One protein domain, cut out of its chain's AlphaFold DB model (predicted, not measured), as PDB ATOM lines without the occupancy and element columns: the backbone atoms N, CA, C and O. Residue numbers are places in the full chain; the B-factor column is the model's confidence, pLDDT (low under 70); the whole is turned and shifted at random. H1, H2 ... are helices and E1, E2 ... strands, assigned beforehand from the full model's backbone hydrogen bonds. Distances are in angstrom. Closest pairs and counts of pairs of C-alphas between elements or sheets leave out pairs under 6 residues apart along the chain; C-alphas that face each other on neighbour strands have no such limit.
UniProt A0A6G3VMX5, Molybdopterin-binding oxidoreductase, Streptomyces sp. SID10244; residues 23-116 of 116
ATOM      1  N   ASP A  23     168.474 188.252 122.594       65.81
ATOM      2  CA  ASP A  23     168.369 186.791 122.600       65.81
ATOM      3  C   ASP A  23     167.054 186.393 123.297       65.81
ATOM      4  O   ASP A  23     166.503 187.177 124.074       65.81
ATOM      5  N   ASP A  24     166.580 185.159 123.093       77.56
ATOM      6  CA  ASP A  24     165.354 184.666 123.744       77.56
ATOM      7  C   ASP A  24     165.398 184.772 125.283       77.56
ATOM      8  O   ASP A  24     164.342 184.814 125.918       77.56
ATOM      9  N   LEU A  25     166.594 184.794 125.891       89.25
ATOM     10  CA  LEU A  25     166.799 185.015 127.325       89.25
ATOM     11  C   LEU A  25     168.243 185.460 127.633       89.25
ATOM     12  O   LEU A  25     169.196 184.874 127.120       89.25
ATOM     13  N   VAL A  26     168.428 186.427 128.536       92.19
ATOM     14  CA  VAL A  26     169.749 186.855 129.036       92.19
ATOM     15  C   VAL A  26     169.959 186.370 130.469       92.19
ATOM     16  O   VAL A  26     169.154 186.660 131.352       92.19
ATOM     17  N   LEU A  27     171.072 185.676 130.727       93.75
ATOM     18  CA  LEU A  27     171.465 185.263 132.076       93.75
ATOM     19  C   LEU A  27     172.310 186.346 132.759       93.75
ATOM     20  O   LEU A  27     173.347 186.756 132.235       93.75
ATOM     21  N   ILE A  28     171.911 186.756 133.962       95.12
ATOM     22  CA  ILE A  28     172.660 187.700 134.801       95.12
ATOM     23  C   ILE A  28     173.041 187.094 136.155       95.12
ATOM     24  O   ILE A  28     172.342 186.249 136.715       95.12
ATOM     25  N   GLY A  29     174.145 187.579 136.720       94.56
ATOM     26  CA  GLY A  29     174.561 187.232 138.076       94.56
ATOM     27  C   GLY A  29     173.812 188.033 139.143       94.56
ATOM     28  O   GLY A  29     173.541 189.220 138.971       94.56
ATOM     29  N   ARG A  30     173.543 187.397 140.285       94.50
ATOM     30  CA  ARG A  30     172.959 188.013 141.487       94.50
ATOM     31  C   ARG A  30     173.858 187.806 142.706       94.50
ATOM     32  O   ARG A  30     174.588 186.818 142.807       94.50
ATOM     33  N   ARG A  31     173.808 188.736 143.661       92.56
ATOM     34  CA  ARG A  31     174.428 188.570 144.985       92.56
ATOM     35  C   ARG A  31     173.396 188.066 145.988       92.56
ATOM     36  O   ARG A  31     172.243 188.483 145.940       92.56
ATOM     37  N   ASN A  32     173.823 187.202 146.902       88.44
ATOM     38  CA  ASN A  32     173.024 186.792 148.052       88.44
ATOM     39  C   ASN A  32     173.590 187.465 149.309       88.44
ATOM     40  O   ASN A  32     174.803 187.538 149.476       88.44
ATOM     41  N   LEU A  33     172.724 187.963 150.194       89.56
ATOM     42  CA  LEU A  33     173.133 188.689 151.406       89.56
ATOM     43  C   LEU A  33     173.949 187.829 152.381       89.56
ATOM     44  O   LEU A  33     174.650 188.364 153.236       89.56
ATOM     45  N   ARG A  34     173.832 186.501 152.285       91.62
ATOM     46  CA  ARG A  34     174.491 185.546 153.186       91.62
ATOM     47  C   ARG A  34     175.782 184.967 152.603       91.62
ATOM     48  O   ARG A  34     176.371 184.076 153.210       91.62
ATOM     49  N   SER A  35     176.237 185.492 151.465       89.50
ATOM     50  CA  SER A  35     177.491 185.104 150.832       89.50
ATOM     51  C   SER A  35     178.334 186.303 150.423       89.50
ATOM     52  O   SER A  35     177.857 187.431 150.300       89.50
ATOM     53  N   ASN A  36     179.622 186.053 150.201       91.81
ATOM     54  CA  ASN A  36     180.496 187.006 149.535       91.81
ATOM     55  C   ASN A  36     181.244 186.269 148.429       91.81
ATOM     56  O   ASN A  36     182.227 185.574 148.678       91.81
ATOM     57  N   ASN A  37     180.736 186.387 147.203       91.50
ATOM     58  CA  ASN A  37     181.147 185.537 146.088       91.50
ATOM     59  C   ASN A  37     181.000 184.050 146.465       91.50
ATOM     60  O   ASN A  37     179.944 183.640 146.927       91.50
ATOM     61  N   SER A  38     182.050 183.253 146.271       91.75
ATOM     62  CA  SER A  38     182.095 181.835 146.633       91.75
ATOM     63  C   SER A  38     182.477 181.577 148.096       91.75
ATOM     64  O   SER A  38     182.648 180.428 148.495       91.75
ATOM     65  N   TRP A  39     182.648 182.624 148.908       92.00
ATOM     66  CA  TRP A  39     182.994 182.490 150.321       92.00
ATOM     67  C   TRP A  39     181.742 182.477 151.202       92.00
ATOM     68  O   TRP A  39     180.653 182.870 150.791       92.00
ATOM     69  N   MET A  40     181.924 182.054 152.456       93.94
ATOM     70  CA  MET A  40     180.905 182.020 153.520       93.94
ATOM     71  C   MET A  40     179.841 180.919 153.387       93.94
ATOM     72  O   MET A  40     179.191 180.610 154.381       93.94
ATOM     73  N   HIS A  41     179.736 180.236 152.242       93.31
ATOM     74  CA  HIS A  41     178.822 179.094 152.069       93.31
ATOM     75  C   HIS A  41     179.114 177.931 153.027       93.31
ATOM     76  O   HIS A  41     178.205 177.205 153.415       93.31
ATOM     77  N   ASN A  42     180.369 177.785 153.463       94.69
ATOM     78  CA  ASN A  42     180.768 176.736 154.401       94.69
ATOM     79  C   ASN A  42     180.579 177.119 155.885       94.69
ATOM     80  O   ASN A  42     180.933 176.354 156.779       94.69
ATOM     81  N   LEU A  43     180.059 178.317 156.171       94.38
ATOM     82  CA  LEU A  43     179.749 178.748 157.531       94.38
ATOM     83  C   LEU A  43     178.322 178.309 157.866       94.38
ATOM     84  O   LEU A  43     177.362 178.852 157.325       94.38
ATOM     85  N   GLY A  44     178.165 177.358 158.793       91.75
ATOM     86  CA  GLY A  44     176.850 176.802 159.152       91.75
ATOM     87  C   GLY A  44     175.828 177.850 159.614       91.75
ATOM     88  O   GLY A  44     174.642 177.740 159.319       91.75
ATOM     89  N   ALA A  45     176.285 178.933 160.250       92.75
ATOM     90  CA  ALA A  45     175.425 180.055 160.633       92.75
ATOM     91  C   ALA A  45     174.821 180.813 159.430       92.75
ATOM     92  O   ALA A  45     173.884 181.593 159.615       92.75
ATOM     93  N   LEU A  46     175.344 180.601 158.215       92.31
ATOM     94  CA  LEU A  46     174.987 181.309 156.984       92.31
ATOM     95  C   LEU A  46     174.373 180.417 155.886       92.31
ATOM     96  O   LEU A  46     173.660 180.948 155.040       92.31
ATOM     97  N   SER A  47     174.528 179.088 155.937       86.25
ATOM     98  CA  SER A  47     174.081 178.145 154.888       86.25
ATOM     99  C   SER A  47     172.562 177.871 154.819       86.25
ATOM    100  O   SER A  47     172.066 177.293 153.851       86.25
ATOM    101  N   GLY A  48     171.786 178.304 155.815       85.06
ATOM    102  CA  GLY A  48     170.331 178.095 155.882       85.06
ATOM    103  C   GLY A  48     169.459 179.209 155.280       85.06
ATOM    104  O   GLY A  48     169.932 180.288 154.919       85.06
ATOM    105  N   GLY A  49     168.146 178.955 155.247       88.06
ATOM    106  CA  GLY A  49     167.121 179.931 154.866       88.06
ATOM    107  C   GLY A  49     167.196 180.354 153.401       88.06
ATOM    108  O   GLY A  49     167.122 179.521 152.504       88.06
ATOM    109  N   THR A  50     167.352 181.656 153.171       87.50
ATOM    110  CA  THR A  50     167.390 182.279 151.837       87.50
ATOM    111  C   THR A  50     168.721 182.097 151.102       87.50
ATOM    112  O   THR A  50     168.875 182.571 149.977       87.50
ATOM    113  N   ASN A  51     169.708 181.427 151.711       89.69
ATOM    114  CA  ASN A  51     170.973 181.124 151.048       89.69
ATOM    115  C   ASN A  51     170.818 179.882 150.156       89.69
ATOM    116  O   ASN A  51     171.129 178.763 150.565       89.69
ATOM    117  N   ARG A  52     170.250 180.074 148.965       91.31
ATOM    118  CA  ARG A  52     169.970 179.028 147.972       91.31
ATOM    119  C   ARG A  52     170.508 179.434 146.605       91.31
ATOM    120  O   ARG A  52     170.590 180.625 146.307       91.31
ATOM    121  N   CYS A  53     170.849 178.437 145.791       94.38
ATOM    122  CA  CYS A  53     171.154 178.612 144.376       94.38
ATOM    123  C   CYS A  53     169.877 178.385 143.556       94.38
ATOM    124  O   CYS A  53     169.619 177.263 143.131       94.38
ATOM    125  N   THR A  54     169.051 179.420 143.397       95.88
ATOM    126  CA  THR A  54     167.820 179.365 142.588       95.88
ATOM    127  C   THR A  54     167.946 180.251 141.357       95.88
ATOM    128  O   THR A  54     168.585 181.305 141.395       95.88
ATOM    129  N   LEU A  55     167.342 179.822 140.249       97.81
ATOM    130  CA  LEU A  55     167.208 180.628 139.044       97.81
ATOM    131  C   LEU A  55     165.933 181.466 139.138       97.81
ATOM    132  O   LEU A  55     164.835 180.923 139.052       97.81
ATOM    133  N   HIS A  56     166.072 182.781 139.275       97.81
ATOM    134  CA  HIS A  56     164.934 183.694 139.214       97.81
ATOM    135  C   HIS A  56     164.483 183.862 137.759       97.81
ATOM    136  O   HIS A  56     165.306 184.230 136.914       97.81
ATOM    137  N   VAL A  57     163.197 183.633 137.485       98.19
ATOM    138  CA  VAL A  57     162.588 183.741 136.147       98.19
ATOM    139  C   VAL A  57     161.240 184.463 136.239       98.19
ATOM    140  O   VAL A  57     160.495 184.262 137.197       98.19
ATOM    141  N   HIS A  58     160.919 185.304 135.253       98.06
ATOM    142  CA  HIS A  58     159.607 185.954 135.171       98.06
ATOM    143  C   HIS A  58     158.509 184.933 134.803       98.06
ATOM    144  O   HIS A  58     158.777 184.066 133.969       98.06
ATOM    145  N   PRO A  59     157.272 185.032 135.338       98.19
ATOM    146  CA  PRO A  59     156.167 184.129 134.990       98.19
ATOM    147  C   PRO A  59     155.963 183.930 133.480       98.19
ATOM    148  O   PRO A  59     155.951 182.796 133.024       98.19
ATOM    149  N   ASP A  60     155.924 185.011 132.694       97.19
ATOM    150  CA  ASP A  60     155.759 184.931 131.232       97.19
ATOM    151  C   ASP A  60     156.850 184.094 130.541       97.19
ATOM    152  O   ASP A  60     156.575 183.396 129.567       97.19
ATOM    153  N   ASP A  61     158.091 184.147 131.033       96.75
ATOM    154  CA  ASP A  61     159.181 183.334 130.493       96.75
ATOM    155  C   ASP A  61     159.103 181.893 130.978       96.75
ATOM    156  O   ASP A  61     159.399 180.982 130.208       96.75
ATOM    157  N   ALA A  62     158.691 181.677 132.230       97.19
ATOM    158  CA  ALA A  62     158.469 180.339 132.755       97.19
ATOM    159  C   ALA A  62     157.371 179.622 131.956       97.19
ATOM    160  O   ALA A  62     157.597 178.508 131.491       97.19
ATOM    161  N   ASP A  63     156.252 180.294 131.689       96.88
ATOM    162  CA  ASP A  63     155.159 179.772 130.867       96.88
ATOM    163  C   ASP A  63     155.608 179.536 129.419       96.88
ATOM    164  O   ASP A  63     155.394 178.458 128.861       96.88
ATOM    165  N   ARG A  64     156.291 180.517 128.812       95.19
ATOM    166  CA  ARG A  64     156.811 180.423 127.438       95.19
ATOM    167  C   ARG A  64     157.787 179.262 127.253       95.19
ATOM    168  O   ARG A  64     157.807 178.654 126.184       95.19
ATOM    169  N   LEU A  65     158.614 178.983 128.260       94.62
ATOM    170  CA  LEU A  65     159.654 177.953 128.221       94.62
ATOM    171  C   LEU A  65     159.221 176.626 128.866       94.62
ATOM    172  O   LEU A  65     159.990 175.665 128.836       94.62
ATOM    173  N   GLY A  66     158.015 176.553 129.439       95.88
ATOM    174  CA  GLY A  66     157.520 175.375 130.156       95.88
ATOM    175  C   GLY A  66     158.328 175.037 131.414       95.88
ATOM    176  O   GLY A  66     158.499 173.861 131.735       95.88
ATOM    177  N   LEU A  67     158.870 176.046 132.102       96.00
ATOM    178  CA  LEU A  67     159.650 175.872 133.325       96.00
ATOM    179  C   LEU A  67     158.731 175.741 134.541       96.00
ATOM    180  O   LEU A  67     157.813 176.536 134.727       96.00
ATOM    181  N   ALA A  68     159.028 174.759 135.392       92.31
ATOM    182  CA  ALA A  68     158.352 174.545 136.668       92.31
ATOM    183  C   ALA A  68     159.379 174.505 137.808       92.31
ATOM    184  O   ALA A  68     159.767 175.554 138.311       92.31
ATOM    185  N   ASP A  69     159.865 173.316 138.175       95.12
ATOM    186  CA  ASP A  69     160.675 173.142 139.389       95.12
ATOM    187  C   ASP A  69     162.182 173.305 139.157       95.12
ATOM    188  O   ASP A  69     162.896 173.832 140.010       95.12
ATOM    189  N   VAL A  70     162.689 172.837 138.014       97.38
ATOM    190  CA  VAL A  70     164.122 172.815 137.684       97.38
ATOM    191  C   VAL A  70     164.325 173.316 136.262       97.38
ATOM    192  O   VAL A  70     163.622 172.903 135.342       97.38
ATOM    193  N   ALA A  71     165.323 174.178 136.081       97.19
ATOM    194  CA  ALA A  71     165.785 174.636 134.782       97.19
ATOM    195  C   ALA A  71     167.166 174.059 134.479       97.19
ATOM    196  O   ALA A  71     168.010 173.915 135.367       97.19
ATOM    197  N   VAL A  72     167.403 173.790 133.196       96.56
ATOM    198  CA  VAL A  72     168.715 173.410 132.677       96.56
ATOM    199  C   VAL A  72     169.294 174.586 131.902       96.56
ATOM    200  O   VAL A  72     168.770 174.974 130.858       96.56
ATOM    201  N   ILE A  73     170.384 175.151 132.411       94.50
ATOM    202  CA  ILE A  73     171.103 176.270 131.802       94.50
ATOM    203  C   ILE A  73     172.284 175.704 131.020       94.50
ATOM    204  O   ILE A  73     173.101 174.981 131.584       94.50
ATOM    205  N   ARG A  74     172.398 176.050 129.734       93.88
ATOM    206  CA  ARG A  74     173.502 175.632 128.856       93.88
ATOM    207  C   ARG A  74     174.208 176.848 128.274       93.88
ATOM    208  O   ARG A  74     173.557 177.782 127.816       93.88
ATOM    209  N   GLY A  75     175.534 176.818 128.251       88.81
ATOM    210  CA  GLY A  75     176.356 177.844 127.620       88.81
ATOM    211  C   GLY A  75     177.738 177.313 127.229       88.81
ATOM    212  O   GLY A  75     178.020 176.131 127.422       88.81
ATOM    213  N   PRO A  76     178.637 178.173 126.716       86.44
ATOM    214  CA  PRO A  76     179.975 177.754 126.279       86.44
ATOM    215  C   PRO A  76     180.817 177.089 127.380       86.44
ATOM    216  O   PRO A  76     181.713 176.309 127.080       86.44
ATOM    217  N   GLY A  77     180.534 177.406 128.647       83.88
ATOM    218  CA  GLY A  77     181.220 176.850 129.816       83.88
ATOM    219  C   GLY A  77     180.629 175.547 130.361       83.88
ATOM    220  O   GLY A  77     181.160 175.035 131.341       83.88
ATOM    221  N   GLY A  78     179.550 175.020 129.767       91.00
ATOM    222  CA  GLY A  78     178.917 173.771 130.190       91.00
ATOM    223  C   GLY A  78     177.424 173.896 130.493       91.00
ATOM    224  O   GLY A  78     176.729 174.773 129.974       91.00
ATOM    225  N   GLU A  79     176.943 172.975 131.324       94.50
ATOM    226  CA  GLU A  79     175.536 172.800 131.677       94.50
ATOM    227  C   GLU A  79     175.353 172.765 133.198       94.50
ATOM    228  O   GLU A  79     176.193 172.223 133.916       94.50
ATOM    229  N   LEU A  80     174.246 173.330 133.681       92.62
ATOM    230  CA  LEU A  80     173.877 173.354 135.092       92.62
ATOM    231  C   LEU A  80     172.366 173.138 135.254       92.62
ATOM    232  O   LEU A  80     171.573 173.839 134.627       92.62
ATOM    233  N   SER A  81     171.974 172.208 136.128       95.44
ATOM    234  CA  SER A  81     170.584 172.038 136.576       95.44
ATOM    235  C   SER A  81     170.373 172.759 137.904       95.44
ATOM    236  O   SER A  81     171.097 172.493 138.861       95.44
ATOM    237  N   VAL A  82     169.397 173.665 137.971       96.31
ATOM    238  CA  VAL A  82     169.124 174.498 139.157       96.31
ATOM    239  C   VAL A  82     167.627 174.616 139.426       96.31
ATOM    240  O   VAL A  82     166.851 174.709 138.471       96.31
ATOM    241  N   PRO A  83     167.199 174.653 140.701       97.06
ATOM    242  CA  PRO A  83     165.814 174.949 141.040       97.06
ATOM    243  C   PRO A  83     165.386 176.324 140.522       97.06
ATOM    244  O   PRO A  83     166.170 177.276 140.555       97.06
ATOM    245  N   VAL A  84     164.141 176.436 140.076       98.12
ATOM    246  CA  VAL A  84     163.561 177.684 139.572       98.12
ATOM    247  C   VAL A  84     162.791 178.392 140.680       98.12
ATOM    248  O   VAL A  84     162.067 177.779 141.459       98.12
ATOM    249  N   GLU A  85     162.933 179.709 140.728       97.56
ATOM    250  CA  GLU A  85     162.118 180.606 141.534       97.56
ATOM    251  C   GLU A  85     161.384 181.566 140.593       97.56
ATOM    252  O   GLU A  85     161.975 182.488 140.025       97.56
ATOM    253  N   ILE A  86     160.087 181.331 140.390       98.06
ATOM    254  CA  ILE A  86     159.259 182.190 139.540       98.06
ATOM    255  C   ILE A  86     158.892 183.453 140.325       98.06
ATOM    256  O   ILE A  86     158.296 183.374 141.399       98.06
ATOM    257  N   THR A  87     159.239 184.627 139.797       97.38
ATOM    258  CA  THR A  87     159.000 185.912 140.468       97.38
ATOM    259  C   THR A  87     158.868 187.071 139.481       97.38
ATOM    260  O   THR A  87     159.530 187.111 138.450       97.38
ATOM    261  N   THR A  88     158.045 188.062 139.823       97.94
ATOM    262  CA  THR A  88     157.908 189.322 139.072       97.94
ATOM    263  C   THR A  88     159.010 190.341 139.386       97.94
ATOM    264  O   THR A  88     159.042 191.413 138.789       97.94
ATOM    265  N   ASP A  89     159.924 190.028 140.309       96.50
ATOM    266  CA  ASP A  89     161.053 190.901 140.669       96.50
ATOM    267  C   ASP A  89     162.138 190.968 139.577       96.50
ATOM    268  O   ASP A  89     163.106 191.727 139.693       96.50
ATOM    269  N   ILE A  90     161.999 190.169 138.516       96.94
ATOM    270  CA  ILE A  90     162.885 190.156 137.354       96.94
ATOM    271  C   ILE A  90     162.120 190.509 136.081       96.94
ATOM    272  O   ILE A  90     160.926 190.258 135.969       96.94
ATOM    273  N   ARG A  91     162.798 191.130 135.112       95.88
ATOM    274  CA  ARG A  91     162.167 191.509 133.842       95.88
ATOM    275  C   ARG A  91     161.954 190.284 132.944       95.88
ATOM    276  O   ARG A  91     162.837 189.426 132.924       95.88
ATOM    277  N   PRO A  92     160.885 190.266 132.125       95.75
ATOM    278  CA  PRO A  92     160.780 189.339 131.004       95.75
ATOM    279  C   PRO A  92     162.021 189.392 130.099       95.75
ATOM    280  O   PRO A  92     162.593 190.464 129.881       95.75
ATOM    281  N   GLY A  93     162.433 188.241 129.578       94.50
ATOM    282  CA  GLY A  93     163.649 188.051 128.791       94.50
ATOM    283  C   GLY A  93     164.933 187.944 129.621       94.50
ATOM    284  O   GLY A  93     166.017 187.870 129.044       94.50
ATOM    285  N   VAL A  94     164.860 187.945 130.958       95.69
ATOM    286  CA  VAL A  94     166.035 187.882 131.842       95.69
ATOM    287  C   VAL A  94     165.869 186.771 132.876       95.69
ATOM    288  O   VAL A  94     164.855 186.691 133.562       95.69
ATOM    289  N   ALA A  95     166.913 185.963 133.048       96.69
ATOM    290  CA  ALA A  95     167.033 185.029 134.161       96.69
ATOM    291  C   ALA A  95     168.206 185.418 135.063       96.69
ATOM    292  O   ALA A  95     169.244 185.880 134.583       96.69
ATOM    293  N   SER A  96     168.069 185.233 136.377       97.44
ATOM    294  CA  SER A  96     169.124 185.585 137.334       97.44
ATOM    295  C   SER A  96     169.520 184.415 138.217       97.44
ATOM    296  O   SER A  96     168.679 183.833 138.895       97.44
ATOM    297  N   LEU A  97     170.817 184.110 138.238       96.25
ATOM    298  CA  LEU A  97     171.399 183.062 139.071       96.25
ATOM    299  C   LEU A  97     172.381 183.684 140.074       96.25
ATOM    300  O   LEU A  97     173.188 184.548 139.698       96.25
ATOM    301  N   PRO A  98     172.349 183.294 141.356       95.19
ATOM    302  CA  PRO A  98     173.273 183.838 142.325       95.19
ATOM    303  C   PRO A  98     174.687 183.277 142.091       95.19
ATOM    304  O   PRO A  98     174.891 182.122 141.730       95.19
ATOM    305  N   HIS A  99     175.697 184.125 142.267       92.44
ATOM    306  CA  HIS A  99     177.087 183.779 141.965       92.44
ATOM    307  C   HIS A  99     177.777 183.020 143.110       92.44
ATOM    308  O   HIS A  99     177.802 183.514 144.233       92.44
ATOM    309  N   GLY A 100     178.532 181.960 142.795       92.50
ATOM    310  CA  GLY A 100     179.544 181.385 143.699       92.50
ATOM    311  C   GLY A 100     179.183 180.041 144.335       92.50
ATOM    312  O   GLY A 100     179.767 179.700 145.361       92.50
ATOM    313  N   TRP A 101     178.232 179.300 143.768       93.44
ATOM    314  CA  TRP A 101     177.858 177.934 144.169       93.44
ATOM    315  C   TRP A 101     178.644 176.862 143.387       93.44
ATOM    316  O   TRP A 101     179.446 177.213 142.526       93.44
ATOM    317  N   GLY A 102     178.421 175.578 143.710       90.75
ATOM    318  CA  GLY A 102     179.109 174.428 143.096       90.75
ATOM    319  C   GLY A 102     180.336 173.956 143.885       90.75
ATOM    320  O   GLY A 102     181.444 173.918 143.356       90.75
ATOM    321  N   HIS A 103     180.166 173.674 145.182       92.38
ATOM    322  CA  HIS A 103     181.261 173.327 146.111       92.38
ATOM    323  C   HIS A 103     181.474 171.811 146.276       92.38
ATOM    324  O   HIS A 103     182.040 171.374 147.276       92.38
ATOM    325  N   ASP A 104     181.013 171.013 145.317       89.88
ATOM    326  CA  ASP A 104     180.958 169.545 145.338       89.88
ATOM    327  C   ASP A 104     182.103 168.861 144.567       89.88
ATOM    328  O   ASP A 104     182.163 167.635 144.486       89.88
ATOM    329  N   VAL A 105     183.062 169.635 144.049       90.38
ATOM    330  CA  VAL A 105     184.246 169.105 143.355       90.38
ATOM    331  C   VAL A 105     185.113 168.273 144.306       90.38
ATOM    332  O   VAL A 105     185.447 168.716 145.412       90.38
ATOM    333  N   GLU A 106     185.535 167.090 143.851       91.62
ATOM    334  CA  GLU A 106     186.393 166.176 144.612       91.62
ATOM    335  C   GLU A 106     187.649 166.877 145.164       91.62
ATOM    336  O   GLU A 106     188.298 167.684 144.497       91.62
ATOM    337  N   GLY A 107     187.990 166.583 146.422       91.31
ATOM    338  CA  GLY A 107     189.113 167.207 147.131       91.31
ATOM    339  C   GLY A 107     188.773 168.530 147.830       91.31
ATOM    340  O   GLY A 107     189.560 169.003 148.657       91.31
ATOM    341  N   THR A 108     187.589 169.098 147.582       91.31
ATOM    342  CA  THR A 108     187.099 170.287 148.290       91.31
ATOM    343  C   THR A 108     186.727 169.943 149.735       91.31
ATOM    344  O   THR A 108     185.967 169.019 150.003       91.31
ATOM    345  N   ARG A 109     187.247 170.707 150.706       92.25
ATOM    346  CA  ARG A 109     187.010 170.490 152.151       92.25
ATOM    347  C   ARG A 109     185.904 171.393 152.719       92.25
ATOM    348  O   ARG A 109     186.001 171.853 153.855       92.25
ATOM    349  N   LEU A 110     184.879 171.684 151.917       92.94
ATOM    350  CA  LEU A 110     183.765 172.577 152.263       92.94
ATOM    351  C   LEU A 110     182.479 171.774 152.502       92.94
ATOM    352  O   LEU A 110     181.517 171.864 151.746       92.94
ATOM    353  N   THR A 111     182.474 170.965 153.562       92.25
ATOM    354  CA  THR A 111     181.416 169.977 153.839       92.25
ATOM    355  C   THR A 111     180.021 170.573 154.023       92.25
ATOM    356  O   THR A 111     179.043 169.924 153.669       92.25
ATOM    357  N   VAL A 112     179.905 171.796 154.548       92.00
ATOM    358  CA  VAL A 112     178.613 172.485 154.685       92.00
ATOM    359  C   VAL A 112     178.147 173.012 153.329       92.00
ATOM    360  O   VAL A 112     176.975 172.876 153.005       92.00
ATOM    361  N   ALA A 113     179.054 173.583 152.534       91.75
ATOM    362  CA  ALA A 113     178.714 174.160 151.234       91.75
ATOM    363  C   ALA A 113     178.381 173.093 150.176       91.75
ATOM    364  O   ALA A 113     177.549 173.339 149.310       91.75
ATOM    365  N   ALA A 114     179.014 171.918 150.250       89.56
ATOM    366  CA  ALA A 114     178.776 170.797 149.338       89.56
ATOM    367  C   ALA A 114     177.408 170.119 149.543       89.56
ATOM    368  O   ALA A 114     176.954 169.376 148.682       89.56
ATOM    369  N   ALA A 115     176.755 170.353 150.684       78.19
ATOM    370  CA  ALA A 115     175.445 169.790 151.010       78.19
ATOM    371  C   ALA A 115     174.267 170.695 150.589       78.19
ATOM    372  O   ALA A 115     173.137 170.450 151.015       78.19
ATOM    373  N   THR A 116     174.534 171.758 149.818       65.25
ATOM    374  CA  THR A 116     173.571 172.815 149.445       65.25
ATOM    375  C   THR A 116     173.352 172.926 147.953       65.25
ATOM    376  O   THR A 116     174.339 172.771 147.205       65.25
TER     377      THR A 116
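Overview. This is residues 23 to 116 of the 116 residues of the protein "Molybdopterin-binding oxidoreductase" of Streptomyces sp. SID10244 (UniProt A0A6G3VMX5). In a domain with little regular structure, a strongly twisted sheet curls like part of a barrel, with short helix H1 at one end and two long stretches without named elements, residues 31 to 54 and 99 to 116, making the other. Of 94 printed residues, 35 are in E1 E2 H1 E3 E4 E5, mostly strand. The mixed sheet runs E1 E5 E2 E4 E3. The whole is compact, radius of gyration of the C-alphas 14.0 A, spanning 40 by 26 by 20 A.

Arrangement. Within hydrogen-bond range, N 56 and O 96, 2.8 A, join E2, residues 55 to 57, to antiparallel E5, residues 94 to 98. Likewise N 28 of parallel E1, residues 26 to 30, is 2.9 A from O 95. E4, residues 78 to 86, bends 61 degrees at residue 83; it is parallel to E2, N 55 and O 83 at 2.8 A, and a hairpin with E3, residues 70 to 75, N 73 and O 80 at 2.8 A. H1, residues 59 to 65, is on the sheet, height 9.0 A; its O i to N i+4 pairs are within range.

Along the chain. E1 begins at C-alpha 26 (169.749, 186.855, 129.036); E5 ends at C-alpha 98 (173.273, 183.838, 142.325). E4 measures 23.3 A, E3 16.6 A.

Size, cuts and confidence. The farthest C-alphas, Asp 60 and Gly 107, are 41.0 A apart. The link E1 to E2 is long; the printed part has no cut. Residues 23 and 116 have pLDDT under 70.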